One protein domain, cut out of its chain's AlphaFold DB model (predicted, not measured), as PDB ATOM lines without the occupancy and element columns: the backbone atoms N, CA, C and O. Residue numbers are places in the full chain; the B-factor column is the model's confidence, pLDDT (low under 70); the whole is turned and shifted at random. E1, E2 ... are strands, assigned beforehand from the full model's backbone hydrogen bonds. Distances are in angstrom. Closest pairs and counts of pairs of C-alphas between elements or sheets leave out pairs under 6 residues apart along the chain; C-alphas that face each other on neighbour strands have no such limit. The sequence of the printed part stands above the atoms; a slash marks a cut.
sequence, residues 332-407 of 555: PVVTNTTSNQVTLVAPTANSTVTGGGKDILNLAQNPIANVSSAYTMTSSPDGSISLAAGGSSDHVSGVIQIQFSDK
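AT A GLANCE: This is residues 332 to 407 of the 555 residues of the protein "DUF4214 domain-containing protein" of Rhodospirillaceae bacterium (UniProt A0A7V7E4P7). The chain is wound in stacked, hooked turns: E3 and E6 run side by side, each folding back sharply, and E1 with E2 makes a third hook beside E3. The hairpin E4 and E5 widens the wall beside the first part of E6. The printed part has 76 residues and six named strands, E1 to E6, in one branched, strongly twisted, mixed sheet: all strand, compact, radius of gyration of the C-alphas 11.2 A, spans 32 by 26 by 20 A.

IN THESE COORDINATES: E1 is residues 333 to 335, from C-alpha (-42.224, -16.976, 54.441), E2 343 to 345, E3 352 to 362, bending by 137 degrees at 358, E4 376 to 379, E5 385 to 389, and E6 392 to 403, 17.8 A long, bending by 133 degrees at 400.

HOW THE PARTS SIT: Parallel to E3 are E1 and E2 on one side, N 334 to O 352 2.8 A and N 344 to O 360 2.7 A, and E6 on the other, N 353 to O 395 2.7 A. E4 E5 E6 is a meander, successive antiparallel neighbours, with N 378 to O 386 2.9 A and N 387 to O 394 2.8 A.

THE WHOLE: The printed part has no cut; E3 to E4 is a long link; 27 residues, among them 332 to 348, have pLDDT under 70.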
ATOM      1  N   PRO A 332     -44.997 -13.162  55.759       63.00
ATOM      2  CA  PRO A 332     -44.733 -14.557  56.130       63.00
ATOM      3  C   PRO A 332     -43.954 -15.312  55.047       63.00
ATOM      4  O   PRO A 332     -44.261 -15.168  53.872       63.00
ATOM      5  N   VAL A 333     -42.989 -16.162  55.409       59.59
ATOM      6  CA  VAL A 333     -42.224 -16.976  54.441       59.59
ATOM      7  C   VAL A 333     -42.516 -18.464  54.649       59.59
ATOM      8  O   VAL A 333     -42.408 -18.962  55.769       59.59
ATOM      9  N   VAL A 334     -42.872 -19.169  53.575       67.06
ATOM     10  CA  VAL A 334     -43.099 -20.620  53.512       67.06
ATOM     11  C   VAL A 334     -42.105 -21.206  52.519       67.06
ATOM     12  O   VAL A 334     -42.195 -20.918  51.333       67.06
ATOM     13  N   THR A 335     -41.188 -22.055  52.975       62.88
ATOM     14  CA  THR A 335     -40.185 -22.667  52.093       62.88
ATOM     15  C   THR A 335     -40.156 -24.177  52.267       62.88
ATOM     16  O   THR A 335     -40.061 -24.660  53.393       62.88
ATOM     17  N   ASN A 336     -40.181 -24.920  51.161       55.09
ATOM     18  CA  ASN A 336     -39.832 -26.337  51.126       55.09
ATOM     19  C   ASN A 336     -38.428 -26.503  50.538       55.09
ATOM     20  O   ASN A 336     -38.175 -26.147  49.391       55.09
ATOM     21  N   THR A 337     -37.514 -27.071  51.322       57.78
ATOM     22  CA  THR A 337     -36.143 -27.379  50.883       57.78
ATOM     23  C   THR A 337     -35.939 -28.861  50.562       57.78
ATOM     24  O   THR A 337     -34.805 -29.299  50.372       57.78
ATOM     25  N   THR A 338     -37.003 -29.664  50.566       49.75
ATOM     26  CA  THR A 338     -36.926 -31.101  50.283       49.75
ATOM     27  C   THR A 338     -37.035 -31.386  48.792       49.75
ATOM     28  O   THR A 338     -37.554 -30.591  48.016       49.75
ATOM     29  N   SER A 339     -36.576 -32.570  48.384       52.59
ATOM     30  CA  SER A 339     -36.784 -33.089  47.025       52.59
ATOM     31  C   SER A 339     -38.159 -33.740  46.818       52.59
ATOM     32  O   SER A 339     -38.442 -34.246  45.726       52.59
ATOM     33  N   ASN A 340     -38.970 -33.805  47.875       49.12
ATOM     34  CA  ASN A 340     -40.278 -34.442  47.870       49.12
ATOM     35  C   ASN A 340     -41.363 -33.415  47.557       49.12
ATOM     36  O   ASN A 340     -41.229 -32.241  47.891       49.12
ATOM     37  N   GLN A 341     -42.444 -33.887  46.937       59.72
ATOM     38  CA  GLN A 341     -43.646 -33.087  46.752       59.72
ATOM     39  C   GLN A 341     -44.322 -32.850  48.106       59.72
ATOM     40  O   GLN A 341     -44.579 -33.798  48.846       59.72
ATOM     41  N   VAL A 342     -44.640 -31.591  48.388       54.25
ATOM     42  CA  VAL A 342     -45.330 -31.136  49.595       54.25
ATOM     43  C   VAL A 342     -46.525 -30.265  49.201       54.25
ATOM     44  O   VAL A 342     -46.477 -29.519  48.221       54.25
ATOM     45  N   THR A 343     -47.607 -30.348  49.978       64.31
ATOM     46  CA  THR A 343     -48.707 -29.377  49.899       64.31
ATOM     47  C   THR A 343     -48.430 -28.227  50.864       64.31
ATOM     48  O   THR A 343     -48.466 -28.400  52.079       64.31
ATOM     49  N   LEU A 344     -48.131 -27.057  50.315       69.62
ATOM     50  CA  LEU A 344     -47.863 -25.808  51.017       69.62
ATOM     51  C   LEU A 344     -49.174 -25.063  51.257       69.62
ATOM     52  O   LEU A 344     -50.049 -25.059  50.398       69.62
ATOM     53  N   VAL A 345     -49.303 -24.381  52.392       67.81
ATOM     54  CA  VAL A 345     -50.441 -23.495  52.673       67.81
ATOM     55  C   VAL A 345     -49.894 -22.093  52.903       67.81
ATOM     56  O   VAL A 345     -49.086 -21.891  53.810       67.81
ATOM     57  N   ALA A 346     -50.302 -21.133  52.069       63.94
ATOM     58  CA  ALA A 346     -49.927 -19.737  52.267       63.94
ATOM     59  C   ALA A 346     -50.719 -19.142  53.447       63.94
ATOM     60  O   ALA A 346     -51.940 -19.328  53.512       63.94
ATOM     61  N   PRO A 347     -50.060 -18.420  54.367       58.25
ATOM     62  CA  PRO A 347     -50.725 -17.599  55.368       58.25
ATOM     63  C   PRO A 347     -51.645 -16.530  54.770       58.25
ATOM     64  O   PRO A 347     -51.715 -16.299  53.565       58.25
ATOM     65  N   THR A 348     -52.359 -15.845  55.658       62.94
ATOM     66  CA  THR A 348     -53.499 -14.993  55.318       62.94
ATOM     67  C   THR A 348     -53.142 -13.612  54.762       62.94
ATOM     68  O   THR A 348     -54.050 -12.796  54.705       62.94
ATOM     69  N   ALA A 349     -51.881 -13.293  54.429       70.00
ATOM     70  CA  ALA A 349     -51.519 -12.076  53.682       70.00
ATOM     71  C   ALA A 349     -50.015 -11.963  53.387       70.00
ATOM     72  O   ALA A 349     -49.192 -12.170  54.280       70.00
ATOM     73  N   ASN A 350     -49.686 -11.454  52.193       74.81
ATOM     74  CA  ASN A 350     -48.357 -10.967  51.796       74.81
ATOM     75  C   ASN A 350     -47.241 -11.995  52.012       74.81
ATOM     76  O   ASN A 350     -46.165 -11.672  52.512       74.81
ATOM     77  N   SER A 351     -47.531 -13.248  51.684       75.31
ATOM     78  CA  SER A 351     -46.652 -14.379  51.935       75.31
ATOM     79  C   SER A 351     -45.626 -14.538  50.820       75.31
ATOM     80  O   SER A 351     -45.949 -14.376  49.651       75.31
ATOM     81  N   THR A 352     -44.404 -14.941  51.145       79.75
ATOM     82  CA  THR A 352     -43.450 -15.494  50.178       79.75
ATOM     83  C   THR A 352     -43.466 -17.015  50.292       79.75
ATOM     84  O   THR A 352     -43.110 -17.554  51.333       79.75
ATOM     85  N   VAL A 353     -43.883 -17.715  49.243       80.00
ATOM     86  CA  VAL A 353     -43.929 -19.175  49.149       80.00
ATOM     87  C   VAL A 353     -42.867 -19.650  48.161       80.00
ATOM     88  O   VAL A 353     -42.869 -19.253  46.998       80.00
ATOM     89  N   THR A 354     -41.989 -20.544  48.599       80.62
ATOM     90  CA  THR A 354     -40.918 -21.127  47.787       80.62
ATOM     91  C   THR A 354     -40.959 -22.645  47.909       80.62
ATOM     92  O   THR A 354     -40.543 -23.209  48.919       80.62
ATOM     93  N   GLY A 355     -41.473 -23.323  46.890       73.06
ATOM     94  CA  GLY A 355     -41.469 -24.781  46.820       73.06
ATOM     95  C   GLY A 355     -40.140 -25.373  46.335       73.06
ATOM     96  O   GLY A 355     -39.291 -24.684  45.771       73.06
ATOM     97  N   GLY A 356     -39.985 -26.684  46.516       66.81
ATOM     98  CA  GLY A 356     -38.857 -27.505  46.070       66.81
ATOM     99  C   GLY A 356     -38.931 -27.944  44.599       66.81
ATOM    100  O   GLY A 356     -38.196 -28.836  44.181       66.81
ATOM    101  N   GLY A 357     -39.833 -27.358  43.803       69.75
ATOM    102  CA  GLY A 357     -39.985 -27.607  42.362       69.75
ATOM    103  C   GLY A 357     -41.008 -28.683  41.982       69.75
ATOM    104  O   GLY A 357     -41.171 -28.963  40.796       69.75
ATOM    105  N   LYS A 358     -41.694 -29.298  42.957       67.44
ATOM    106  CA  LYS A 358     -42.741 -30.324  42.742       67.44
ATOM    107  C   LYS A 358     -43.996 -30.107  43.589       67.44
ATOM    108  O   LYS A 358     -44.838 -30.999  43.674       67.44
ATOM    109  N   ASP A 359     -44.119 -28.944  44.211       68.94
ATOM    110  CA  ASP A 359     -45.066 -28.718  45.300       68.94
ATOM    111  C   ASP A 359     -46.421 -28.188  44.844       68.94
ATOM    112  O   ASP A 359     -46.567 -27.637  43.754       68.94
ATOM    113  N   ILE A 360     -47.413 -28.329  45.716       74.44
ATOM    114  CA  ILE A 360     -48.769 -27.817  45.517       74.44
ATOM    115  C   ILE A 360     -48.981 -26.677  46.507       74.44
ATOM    116  O   ILE A 360     -48.844 -26.889  47.702       74.44
ATOM    117  N   LEU A 361     -49.359 -25.487  46.052       84.81
ATOM    118  CA  LEU A 361     -49.860 -24.438  46.936       84.81
ATOM    119  C   LEU A 361     -51.376 -24.588  47.110       84.81
ATOM    120  O   LEU A 361     -52.130 -24.430  46.156       84.81
ATOM    121  N   ASN A 362     -51.843 -24.861  48.323       77.81
ATOM    122  CA  ASN A 362     -53.257 -24.970  48.654       77.81
ATOM    123  C   ASN A 362     -53.817 -23.643  49.194       77.81
ATOM    124  O   ASN A 362     -53.459 -23.187  50.280       77.81
ATOM    125  N   LEU A 363     -54.741 -23.060  48.432       81.31
ATOM    126  CA  LEU A 363     -55.530 -21.868  48.750       81.31
ATOM    127  C   LEU A 363     -57.025 -22.180  48.913       81.31
ATOM    128  O   LEU A 363     -57.818 -21.276  49.164       81.31
ATOM    129  N   ALA A 364     -57.445 -23.446  48.819       73.62
ATOM    130  CA  ALA A 364     -58.858 -23.839  48.847       73.62
ATOM    131  C   ALA A 364     -59.585 -23.498  50.159       73.62
ATOM    132  O   ALA A 364     -60.816 -23.482  50.209       73.62
ATOM    133  N   GLN A 365     -58.836 -23.218  51.222       67.56
ATOM    134  CA  GLN A 365     -59.356 -22.823  52.530       67.56
ATOM    135  C   GLN A 365     -58.777 -21.482  53.003       67.56
ATOM    136  O   GLN A 365     -58.882 -21.160  54.185       67.56
ATOM    137  N   ASN A 366     -58.141 -20.706  52.117       70.56
ATOM    138  CA  ASN A 366     -57.535 -19.440  52.509       70.56
ATOM    139  C   ASN A 366     -58.639 -18.426  52.902       70.56
ATOM    140  O   ASN A 366     -59.592 -18.230  52.142       70.56
ATOM    141  N   PRO A 367     -58.550 -17.796  54.091       66.50
ATOM    142  CA  PRO A 367     -59.598 -16.916  54.601       66.50
ATOM    143  C   PRO A 367     -59.667 -15.546  53.908       66.50
ATOM    144  O   PRO A 367     -60.681 -14.870  54.056       66.50
ATOM    145  N   ILE A 368     -58.639 -15.125  53.154       75.12
ATOM    146  CA  ILE A 368     -58.714 -13.911  52.317       75.12
ATOM    147  C   ILE A 368     -59.649 -14.158  51.133       75.12
ATOM    148  O   ILE A 368     -60.541 -13.363  50.835       75.12
ATOM    149  N   ALA A 369     -59.384 -15.248  50.423       82.00
ATOM    150  CA  ALA A 369     -60.062 -15.667  49.217       82.00
ATOM    151  C   ALA A 369     -59.719 -17.135  48.979       82.00
ATOM    152  O   ALA A 369     -58.576 -17.537  49.141       82.00
ATOM    153  N   ASN A 370     -60.689 -17.934  48.551       79.62
ATOM    154  CA  ASN A 370     -60.484 -19.366  48.342       79.62
ATOM    155  C   ASN A 370     -60.935 -19.863  46.967       79.62
ATOM    156  O   ASN A 370     -60.786 -21.046  46.667       79.62
ATOM    157  N   VAL A 371     -61.492 -18.994  46.126       88.31
ATOM    158  CA  VAL A 371     -61.889 -19.301  44.745       88.31
ATOM    159  C   VAL A 371     -60.913 -18.657  43.769       88.31
ATOM    160  O   VAL A 371     -60.475 -17.528  43.981       88.31
ATOM    161  N   SER A 372     -60.604 -19.343  42.672       87.44
ATOM    162  CA  SER A 372     -59.623 -18.893  41.679       87.44
ATOM    163  C   SER A 372     -59.956 -17.522  41.079       87.44
ATOM    164  O   SER A 372     -59.068 -16.710  40.851       87.44
ATOM    165  N   SER A 373     -61.247 -17.228  40.888       87.31
ATOM    166  CA  SER A 373     -61.732 -15.959  40.321       87.31
ATOM    167  C   SER A 373     -61.512 -14.728  41.208       87.31
ATOM    168  O   SER A 373     -61.642 -13.605  40.727       87.31
ATOM    169  N   ALA A 374     -61.183 -14.918  42.488       88.19
ATOM    170  CA  ALA A 374     -60.887 -13.828  43.414       88.19
ATOM    171  C   ALA A 374     -59.412 -13.388  43.375       88.19
ATOM    172  O   ALA A 374     -59.072 -12.360  43.962       88.19
ATOM    173  N   TYR A 375     -58.550 -14.147  42.692       87.38
ATOM    174  CA  TYR A 375     -57.125 -13.864  42.585       87.38
ATOM    175  C   TYR A 375     -56.786 -13.214  41.246       87.38
ATOM    176  O   TYR A 375     -57.213 -13.658  40.184       87.38
ATOM    177  N   THR A 376     -55.950 -12.182  41.298       86.25
ATOM    178  CA  THR A 376     -55.188 -11.710  40.142       86.25
ATOM    179  C   THR A 376     -53.818 -12.368  40.191       86.25
ATOM    180  O   THR A 376     -53.090 -12.187  41.163       86.25
ATOM    181  N   MET A 377     -53.472 -13.141  39.163       84.00
ATOM    182  CA  MET A 377     -52.182 -13.828  39.078       84.00
ATOM    183  C   MET A 377     -51.296 -13.161  38.029       84.00
ATOM    184  O   MET A 377     -51.701 -13.033  36.871       84.00
ATOM    185  N   THR A 378     -50.089 -12.761  38.411       77.62
ATOM    186  CA  THR A 378     -49.114 -12.143  37.504       77.62
ATOM    187  C   THR A 378     -47.763 -12.826  37.628       77.62
ATOM    188  O   THR A 378     -47.224 -12.912  38.727       77.62
ATOM    189  N   SER A 379     -47.202 -13.290  36.513       73.38
ATOM    190  CA  SER A 379     -45.821 -13.765  36.474       73.38
ATOM    191  C   SER A 379     -44.842 -12.605  36.671       73.38
ATOM    192  O   SER A 379     -45.065 -11.485  36.204       73.38
ATOM    193  N   SER A 380     -43.759 -12.887  37.377       67.81
ATOM    194  CA  SER A 380     -42.691 -11.949  37.689       67.81
ATOM    195  C   SER A 380     -41.437 -12.283  36.869       67.81
ATOM    196  O   SER A 380     -41.207 -13.449  36.543       67.81
ATOM    197  N   PRO A 381     -40.574 -11.298  36.553       60.12
ATOM    198  CA  PRO A 381     -39.332 -11.538  35.806       60.12
ATOM    199  C   PRO A 381     -38.338 -12.490  36.487       60.12
ATOM    200  O   PRO A 381     -37.416 -12.973  35.835       60.12
ATOM    201  N   ASP A 382     -38.495 -12.727  37.789       62.59
ATOM    202  CA  ASP A 382     -37.682 -13.645  38.589       62.59
ATOM    203  C   ASP A 382     -38.188 -15.102  38.559       62.59
ATOM    204  O   ASP A 382     -37.621 -15.951  39.243       62.59
ATOM    205  N   GLY A 383     -39.235 -15.391  37.776       65.19
ATOM    206  CA  GLY A 383     -39.862 -16.714  37.683       65.19
ATOM    207  C   GLY A 383     -40.865 -17.023  38.802       65.19
ATOM    208  O   GLY A 383     -41.375 -18.135  38.923       65.19
ATOM    209  N   SER A 384     -41.178 -16.048  39.658       77.69
ATOM    210  CA  SER A 384     -42.265 -16.181  40.629       77.69
ATOM    211  C   SER A 384     -43.627 -15.803  40.030       77.69
ATOM    212  O   SER A 384     -43.734 -15.159  38.987       77.69
ATOM    213  N   ILE A 385     -44.695 -16.187  40.719       84.00
ATOM    214  CA  ILE A 385     -46.070 -15.748  40.506       84.00
ATOM    215  C   ILE A 385     -46.440 -14.830  41.669       84.00
ATOM    216  O   ILE A 385     -46.364 -15.236  42.824       84.00
ATOM    217  N   SER A 386     -46.901 -13.619  41.385       87.12
ATOM    218  CA  SER A 386     -47.635 -12.810  42.356       87.12
ATOM    219  C   SER A 386     -49.122 -13.185  42.311       87.12
ATOM    220  O   SER A 386     -49.745 -13.154  41.249       87.12
ATOM    221  N   LEU A 387     -49.673 -13.586  43.460       88.81
ATOM    222  CA  LEU A 387     -51.075 -13.934  43.684       88.81
ATOM    223  C   LEU A 387     -51.724 -12.842  44.541       88.81
ATOM    224  O   LEU A 387     -51.573 -12.824  45.762       88.81
ATOM    225  N   ALA A 388     -52.451 -11.927  43.906       88.94
ATOM    226  CA  ALA A 388     -53.085 -10.802  44.584       88.94
ATOM    227  C   ALA A 388     -54.581 -11.043  44.834       88.94
ATOM    228  O   ALA A 388     -55.344 -11.257  43.893       88.94
ATOM    229  N   ALA A 389     -55.013 -10.957  46.095       87.88
ATOM    230  CA  ALA A 389     -56.415 -11.047  46.507       87.88
ATOM    231  C   ALA A 389     -56.662 -10.249  47.796       87.88
ATOM    232  O   ALA A 389     -55.798 -10.172  48.666       87.88
ATOM    233  N   GLY A 390     -57.845  -9.640  47.932       81.56
ATOM    234  CA  GLY A 390     -58.263  -8.974  49.178       81.56
ATOM    235  C   GLY A 390     -57.308  -7.886  49.699       81.56
ATOM    236  O   GLY A 390     -57.231  -7.672  50.904       81.56
ATOM    237  N   GLY A 391     -56.553  -7.223  48.814       81.62
ATOM    238  CA  GLY A 391     -55.542  -6.221  49.185       81.62
ATOM    239  C   GLY A 391     -54.190  -6.793  49.633       81.62
ATOM    240  O   GLY A 391     -53.303  -6.022  49.988       81.62
ATOM    241  N   SER A 392     -54.026  -8.115  49.593       82.12
ATOM    242  CA  SER A 392     -52.766  -8.823  49.843       82.12
ATOM    243  C   SER A 392     -52.161  -9.328  48.535       82.12
ATOM    244  O   SER A 392     -52.891  -9.568  47.573       82.12
ATOM    245  N   SER A 393     -50.840  -9.502  48.500       86.31
ATOM    246  CA  SER A 393     -50.112 -10.072  47.361       86.31
ATOM    247  C   SER A 393     -49.093 -11.098  47.839       86.31
ATOM    248  O   SER A 393     -48.063 -10.726  48.400       86.31
ATOM    249  N   ASP A 394     -49.357 -12.376  47.583       85.50
ATOM    250  CA  ASP A 394     -48.409 -13.452  47.866       85.50
ATOM    251  C   ASP A 394     -47.424 -13.616  46.694       85.50
ATOM    252  O   ASP A 394     -47.823 -13.565  45.535       85.50
ATOM    253  N   HIS A 395     -46.142 -13.829  46.977       86.25
ATOM    254  CA  HIS A 395     -45.093 -14.151  46.008       86.25
ATOM    255  C   HIS A 395     -44.807 -15.649  46.044       86.25
ATOM    256  O   HIS A 395     -44.393 -16.162  47.074       86.25
ATOM    257  N   VAL A 396     -45.009 -16.364  44.942       86.00
ATOM    258  CA  VAL A 396     -45.015 -17.831  44.903       86.00
ATOM    259  C   VAL A 396     -44.037 -18.344  43.853       86.00
ATOM    260  O   VAL A 396     -44.111 -17.963  42.696       86.00
ATOM    261  N   SER A 397     -43.135 -19.244  44.223       84.31
ATOM    262  CA  SER A 397     -42.159 -19.860  43.320       84.31
ATOM    263  C   SER A 397     -41.987 -21.346  43.635       84.31
ATOM    264  O   SER A 397     -42.373 -21.805  44.710       84.31
ATOM    265  N   GLY A 398     -41.430 -22.122  42.701       76.12
ATOM    266  CA  GLY A 398     -41.053 -23.521  42.952       76.12
ATOM    267  C   GLY A 398     -42.221 -24.486  43.214       76.12
ATOM    268  O   GLY A 398     -42.013 -25.572  43.753       76.12
ATOM    269  N   VAL A 399     -43.446 -24.118  42.837       78.44
ATOM    270  CA  VAL A 399     -44.645 -24.971  42.907       78.44
ATOM    271  C   VAL A 399     -45.077 -25.385  41.498       78.44
ATOM    272  O   VAL A 399     -44.855 -24.656  40.535       78.44
ATOM    273  N   ILE A 400     -45.707 -26.550  41.375       78.25
ATOM    274  CA  ILE A 400     -46.234 -27.089  40.112       78.25
ATOM    275  C   ILE A 400     -47.758 -27.028  40.036       78.25
ATOM    276  O   ILE A 400     -48.323 -27.297  38.981       78.25
ATOM    277  N   GLN A 401     -48.445 -26.716  41.137       82.25
ATOM    278  CA  GLN A 401     -49.897 -26.545  41.165       82.25
ATOM    279  C   GLN A 401     -50.311 -25.512  42.213       82.25
ATOM    280  O   GLN A 401     -49.678 -25.388  43.258       82.25
ATOM    281  N   ILE A 402     -51.417 -24.820  41.951       87.06
ATOM    282  CA  ILE A 402     -52.162 -24.009  42.912       87.06
ATOM    283  C   ILE A 402     -53.576 -24.576  42.995       87.06
ATOM    284  O   ILE A 402     -54.299 -24.625  42.000       87.06
ATOM    285  N   GLN A 403     -53.980 -25.017  44.176       83.44
ATOM    286  CA  GLN A 403     -55.299 -25.570  44.437       83.44
ATOM    287  C   GLN A 403     -56.205 -24.504  45.056       83.44
ATOM    288  O   GLN A 403     -55.948 -24.029  46.156       83.44
ATOM    289  N   PHE A 404     -57.294 -24.168  44.374       86.69
ATOM    290  CA  PHE A 404     -58.399 -23.370  44.901       86.69
ATOM    291  C   PHE A 404     -59.582 -24.283  45.250       86.69
ATOM    292  O   PHE A 404     -59.593 -25.471  44.927       86.69
ATOM    293  N   SER A 405     -60.601 -23.732  45.905       83.06
ATOM    294  CA  SER A 405     -61.821 -24.469  46.263       83.06
ATOM    295  C   SER A 405     -62.672 -24.841  45.047       83.06
ATOM    296  O   SER A 405     -63.416 -25.817  45.099       83.06
ATOM    297  N   ASP A 406     -62.556 -24.085  43.953       86.19
ATOM    298  CA  ASP A 406     -63.310 -24.269  42.714       86.19
ATOM    299  C   ASP A 406     -62.527 -25.020  41.625       86.19
ATOM    300  O   ASP A 406     -63.145 -25.667  40.777       86.19
ATOM    301  N   LYS A 407     -61.188 -24.939  41.610       83.56
ATOM    302  CA  LYS A 407     -60.330 -25.644  40.640       83.56
ATOM    303  C   LYS A 407     -58.866 -25.727  41.077       83.56
ATOM    304  O   LYS A 407     -58.408 -24.950  41.905       83.56
TER     305      LYS A 407